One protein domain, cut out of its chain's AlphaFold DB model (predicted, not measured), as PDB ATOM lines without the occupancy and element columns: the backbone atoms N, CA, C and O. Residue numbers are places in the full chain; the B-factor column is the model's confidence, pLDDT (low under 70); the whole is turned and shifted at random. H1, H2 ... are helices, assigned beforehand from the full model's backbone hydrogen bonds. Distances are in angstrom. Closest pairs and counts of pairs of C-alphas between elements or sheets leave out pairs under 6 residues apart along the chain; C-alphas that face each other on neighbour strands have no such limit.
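AT A GLANCE: This is residues 8 to 50 of the 62 residues of the protein "DUF3460 domain-containing protein" of Rhodocyclaceae bacterium (UniProt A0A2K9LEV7). Picture a wide, open U drawn by a single chain: H2, the longest helix, runs along its base, H1 turns off at one end at a sharp corner, and H3 lies beyond the other end on an outstretched link, residues 34 to 39. No helix packs on another, and the U has no core. The printed part has 43 residues with three named helices, in the order H1, H2, H3, and no named strand; its class is all helix. The whole is extended, with a radius of gyration of the C-alphas of 17.4 A and spans of 48 by 19 by 13 A.

IN THESE COORDINATES: Find C-alpha 21 at (122.905, 224.636, 162.104); from there H2, residues 21 to 33, runs 19.5 A to C-alpha 33 at (140.206, 224.633, 153.150). Go back to C-alpha 8 at (116.184, 223.191, 143.278), where H1, residues 8 to 18, begins; it is 15.4 A long. Then look at H3, residues 40 to 48, which runs 12.3 A and ends at C-alpha 48, at (154.548, 246.070, 143.961).

HOW THE PARTS SIT: Start at H2 and look toward H1: the two are close but not clearly touching, and their closest C-alphas, those of Leu 16 and Glu 22, are 7.1 A apart. Their lines are only just about perpendicular, at 70.2 degrees. H3 is apart from H2, and H1 and H3 are apart too. Along the backbone, each O i to N i+4 pair of H1 and H3 is within hydrogen-bond range; in H2 it is 8 of 9.

THE WHOLE: The two farthest C-alphas, those of Lys 18 and Ser 49, are 48.9 A apart. Look for a tight link from H1 to H2 and a short one from H2 to H3; no link is long. Residues 8 to 26, 28 to 34 and 36 to 50 stand free. The printed part has no cut. The model's mean pLDDT of the printed part is 94.7, and no printed residue is under 70.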
ATOM      1  N   HIS A   8     115.008 223.517 142.472       96.12
ATOM      2  CA  HIS A   8     116.184 223.191 143.278       96.12
ATOM      3  C   HIS A   8     116.615 224.367 144.157       96.12
ATOM      4  O   HIS A   8     116.908 224.184 145.336       96.12
ATOM      5  N   THR A   9     116.635 225.580 143.600       95.25
ATOM      6  CA  THR A   9     116.962 226.795 144.356       95.25
ATOM      7  C   THR A   9     115.947 227.017 145.471       95.25
ATOM      8  O   THR A   9     116.333 227.253 146.618       95.25
ATOM      9  N   LYS A  10     114.658 226.867 145.150       95.56
ATOM     10  CA  LYS A  10     113.574 227.003 146.119       95.56
ATOM     11  C   LYS A  10     113.690 225.965 147.239       95.56
ATOM     12  O   LYS A  10     113.662 226.339 148.408       95.56
ATOM     13  N   PHE A  11     113.916 224.697 146.889       96.38
ATOM     14  CA  PHE A  11     114.143 223.614 147.847       96.38
ATOM     15  C   PHE A  11     115.319 223.907 148.785       96.38
ATOM     16  O   PHE A  11     115.165 223.832 150.001       96.38
ATOM     17  N   MET A  12     116.480 224.275 148.235       96.00
ATOM     18  CA  MET A  12     117.677 224.546 149.039       96.00
ATOM     19  C   MET A  12     117.451 225.696 150.020       96.00
ATOM     20  O   MET A  12     117.879 225.612 151.168       96.00
ATOM     21  N   ARG A  13     116.750 226.754 149.595       94.38
ATOM     22  CA  ARG A  13     116.401 227.879 150.468       94.38
ATOM     23  C   ARG A  13     115.474 227.447 151.601       94.38
ATOM     24  O   ARG A  13     115.803 227.679 152.758       94.38
ATOM     25  N   GLU A  14     114.360 226.790 151.281       96.62
ATOM     26  CA  GLU A  14     113.400 226.324 152.290       96.62
ATOM     27  C   GLU A  14     114.025 225.313 153.263       96.62
ATOM     28  O   GLU A  14     113.657 225.258 154.436       96.62
ATOM     29  N   TRP A  15     114.971 224.498 152.793       97.12
ATOM     30  CA  TRP A  15     115.694 223.554 153.637       97.12
ATOM     31  C   TRP A  15     116.669 224.264 154.581       97.12
ATOM     32  O   TRP A  15     116.649 223.978 155.776       97.12
ATOM     33  N   LEU A  16     117.453 225.229 154.089       96.06
ATOM     34  CA  LEU A  16     118.379 226.014 154.916       96.06
ATOM     35  C   LEU A  16     117.658 226.883 155.954       96.06
ATOM     36  O   LEU A  16     118.161 227.047 157.060       96.06
ATOM     37  N   GLU A  17     116.468 227.402 155.636       95.56
ATOM     38  CA  GLU A  17     115.626 228.110 156.612       95.56
ATOM     39  C   GLU A  17     115.207 227.206 157.781       95.56
ATOM     40  O   GLU A  17     115.078 227.673 158.912       95.56
ATOM     41  N   LYS A  18     115.016 225.908 157.519       97.69
ATOM     42  CA  LYS A  18     114.641 224.911 158.532       97.69
ATOM     43  C   LYS A  18     115.837 224.333 159.299       97.69
ATOM     44  O   LYS A  18     115.611 223.791 160.374       97.69
ATOM     45  N   HIS A  19     117.059 224.455 158.772       97.12
ATOM     46  CA  HIS A  19     118.285 223.865 159.335       97.12
ATOM     47  C   HIS A  19     119.383 224.935 159.499       97.12
ATOM     48  O   HIS A  19     120.383 224.932 158.774       97.12
ATOM     49  N   PRO A  20     119.211 225.905 160.416       95.31
ATOM     50  CA  PRO A  20     120.187 226.975 160.619       95.31
ATOM     51  C   PRO A  20     121.568 226.472 161.083       95.31
ATOM     52  O   PRO A  20     122.568 227.148 160.851       95.31
ATOM     53  N   GLU A  21     121.656 225.294 161.703       96.81
ATOM     54  CA  GLU A  21     122.905 224.636 162.104       96.81
ATOM     55  C   GLU A  21     123.835 224.336 160.920       96.81
ATOM     56  O   GLU A  21     125.059 224.439 161.035       96.81
ATOM     57  N   GLU A  22     123.263 224.067 159.749       95.81
ATOM     58  CA  GLU A  22     124.003 223.755 158.527       95.81
ATOM     59  C   GLU A  22     124.732 224.984 157.974       95.81
ATOM     60  O   GLU A  22     125.750 224.862 157.294       95.81
ATOM     61  N   LEU A  23     124.281 226.198 158.317       93.69
ATOM     62  CA  LEU A  23     125.019 227.423 158.003       93.69
ATOM     63  C   LEU A  23     126.344 227.486 158.767       93.69
ATOM     64  O   LEU A  23     127.347 227.959 158.223       93.69
ATOM     65  N   GLU A  24     126.368 227.006 160.010       94.50
ATOM     66  CA  GLU A  24     127.589 226.950 160.810       94.50
ATOM     67  C   GLU A  24     128.526 225.851 160.308       94.50
ATOM     68  O   GLU A  24     129.725 226.097 160.160       94.50
ATOM     69  N   GLU A  25     128.004 224.679 159.947       95.12
ATOM     70  CA  GLU A  25     128.809 223.630 159.307       95.12
ATOM     71  C   GLU A  25     129.361 224.073 157.947       95.12
ATOM     72  O   GLU A  25     130.541 223.866 157.660       95.12
ATOM     73  N   GLN A  26     128.581 224.799 157.141       93.56
ATOM     74  CA  GLN A  26     129.065 225.380 155.889       93.56
ATOM     75  C   GLN A  26     130.226 226.357 156.130       93.56
ATOM     76  O   GLN A  26     131.221 226.329 155.400       93.56
ATOM     77  N   LYS A  27     130.129 227.220 157.150       93.81
ATOM     78  CA  LYS A  27     131.222 228.130 157.532       93.81
ATOM     79  C   LYS A  27     132.463 227.354 157.971       93.81
ATOM     80  O   LYS A  27     133.553 227.664 157.498       93.81
ATOM     81  N   LYS A  28     132.311 226.332 158.818       94.81
ATOM     82  CA  LYS A  28     133.424 225.470 159.258       94.81
ATOM     83  C   LYS A  28     134.081 224.755 158.077       94.81
ATOM     84  O   LYS A  28     135.306 224.760 157.967       94.81
ATOM     85  N   GLY A  29     133.280 224.200 157.169       94.56
ATOM     86  CA  GLY A  29     133.750 223.536 155.954       94.56
ATOM     87  C   GLY A  29     134.536 224.478 155.041       94.56
ATOM     88  O   GLY A  29     135.640 224.137 154.612       94.56
ATOM     89  N   ARG A  30     134.031 225.699 154.806       95.31
ATOM     90  CA  ARG A  30     134.774 226.731 154.060       95.31
ATOM     91  C   ARG A  30     136.074 227.121 154.758       95.31
ATOM     92  O   ARG A  30     137.106 227.193 154.098       95.31
ATOM     93  N   ALA A  31     136.062 227.302 156.075       94.12
ATOM     94  CA  ALA A  31     137.259 227.670 156.826       94.12
ATOM     95  C   ALA A  31     138.338 226.581 156.834       94.12
ATOM     96  O   ALA A  31     139.537 226.878 156.881       94.12
ATOM     97  N   LEU A  32     137.932 225.311 156.735       92.50
ATOM     98  CA  LEU A  32     138.864 224.194 156.715       92.50
ATOM     99  C   LEU A  32     139.837 224.316 155.544       92.50
ATOM    100  O   LEU A  32     141.044 224.152 155.746       92.50
ATOM    101  N   TRP A  33     139.349 224.601 154.335       88.06
ATOM    102  CA  TRP A  33     140.206 224.633 153.150       88.06
ATOM    103  C   TRP A  33     140.391 226.043 152.577       88.06
ATOM    104  O   TRP A  33     141.518 226.377 152.214       88.06
ATOM    105  N   TRP A  34     139.352 226.882 152.521       89.75
ATOM    106  CA  TRP A  34     139.365 228.145 151.766       89.75
ATOM    107  C   TRP A  34     139.642 229.391 152.615       89.75
ATOM    108  O   TRP A  34     140.463 230.208 152.198       89.75
ATOM    109  N   ASP A  35     139.029 229.545 153.797       92.38
ATOM    110  CA  ASP A  35     139.173 230.783 154.593       92.38
ATOM    111  C   ASP A  35     140.495 230.795 155.385       92.38
ATOM    112  O   ASP A  35     140.539 230.684 156.612       92.38
ATOM    113  N   LYS A  36     141.618 230.901 154.665       88.38
ATOM    114  CA  LYS A  36     142.961 231.022 155.243       88.38
ATOM    115  C   LYS A  36     143.315 232.486 155.512       88.38
ATOM    116  O   LYS A  36     143.051 233.334 154.653       88.38
ATOM    117  N   PRO A  37     143.966 232.792 156.652       90.12
ATOM    118  CA  PRO A  37     144.386 234.153 156.963       90.12
ATOM    119  C   PRO A  37     145.327 234.684 155.878       90.12
ATOM    120  O   PRO A  37     146.264 234.002 155.460       90.12
ATOM    121  N   GLN A  38     145.063 235.908 155.427       91.94
ATOM    122  CA  GLN A  38     145.855 236.586 154.403       91.94
ATOM    123  C   GLN A  38     146.757 237.636 155.053       91.94
ATOM    124  O   GLN A  38     146.291 238.454 155.844       91.94
ATOM    125  N   ASP A  39     148.038 237.652 154.687       95.31
ATOM    126  CA  ASP A  39     148.945 238.744 155.050       95.31
ATOM    127  C   ASP A  39     148.826 239.865 154.006       95.31
ATOM    128  O   ASP A  39     149.390 239.797 152.910       95.31
ATOM    129  N   LEU A  40     148.077 240.912 154.357       95.19
ATOM    130  CA  LEU A  40     147.836 242.058 153.479       95.19
ATOM    131  C   LEU A  40     149.127 242.807 153.126       95.19
ATOM    132  O   LEU A  40     149.273 243.275 151.997       95.19
ATOM    133  N   ALA A  41     150.084 242.892 154.054       96.50
ATOM    134  CA  ALA A  41     151.354 243.566 153.804       96.50
ATOM    135  C   ALA A  41     152.212 242.762 152.819       96.50
ATOM    136  O   ALA A  41     152.840 243.336 151.927       96.50
ATOM    137  N   ARG A  42     152.211 241.428 152.930       95.94
ATOM    138  CA  ARG A  42     152.827 240.543 151.932       95.94
ATOM    139  C   ARG A  42     152.155 240.684 150.572       95.94
ATOM    140  O   ARG A  42     152.870 240.826 149.584       95.94
ATOM    141  N   ASN A  43     150.826 240.686 150.514       95.81
ATOM    142  CA  ASN A  43     150.094 240.833 149.256       95.81
ATOM    143  C   ASN A  43     150.412 242.172 148.572       95.81
ATOM    144  O   ASN A  43     150.653 242.200 147.367       95.81
ATOM    145  N   ALA A  44     150.521 243.259 149.342       96.94
ATOM    146  CA  ALA A  44     150.941 244.559 148.825       96.94
ATOM    147  C   ALA A  44     152.369 244.526 148.254       96.94
ATOM    148  O   ALA A  44     152.598 245.023 147.153       96.94
ATOM    149  N   ARG A  45     153.323 243.893 148.954       97.12
ATOM    150  CA  ARG A  45     154.700 243.725 148.449       97.12
ATOM    151  C   ARG A  45     154.747 242.893 147.164       97.12
ATOM    152  O   ARG A  45     155.465 243.258 146.240       97.12
ATOM    153  N   ILE A  46     153.965 241.813 147.083       96.12
ATOM    154  CA  ILE A  46     153.866 240.978 145.876       96.12
ATOM    155  C   ILE A  46     153.341 241.807 144.699       96.12
ATOM    156  O   ILE A  46     153.941 241.786 143.626       96.12
ATOM    157  N   ALA A  47     152.276 242.587 144.910       95.44
ATOM    158  CA  ALA A  47     151.716 243.453 143.877       95.44
ATOM    159  C   ALA A  47     152.729 244.503 143.388       95.44
ATOM    160  O   ALA A  47     152.862 244.717 142.188       95.44
ATOM    161  N   GLN A  48     153.492 245.108 144.304       96.31
ATOM    162  CA  GLN A  48     154.548 246.070 143.961       96.31
ATOM    163  C   GLN A  48     155.717 245.433 143.200       96.31
ATOM    164  O   GLN A  48     156.360 246.104 142.401       96.31
ATOM    165  N   SER A  49     155.994 244.147 143.429       95.38
ATOM    166  CA  SER A  49     157.067 243.416 142.742       95.38
ATOM    167  C   SER A  49     156.697 242.915 141.341       95.38
ATOM    168  O   SER A  49     157.521 242.281 140.684       95.38
ATOM    169  N   HIS A  50     155.465 243.152 140.879       93.62
ATOM    170  CA  HIS A  50     154.990 242.637 139.601       93.62
ATOM    171  C   HIS A  50     155.739 243.280 138.421       93.62
ATOM    172  O   HIS A  50     155.797 244.502 138.294       93.62
TER     173      HIS A  50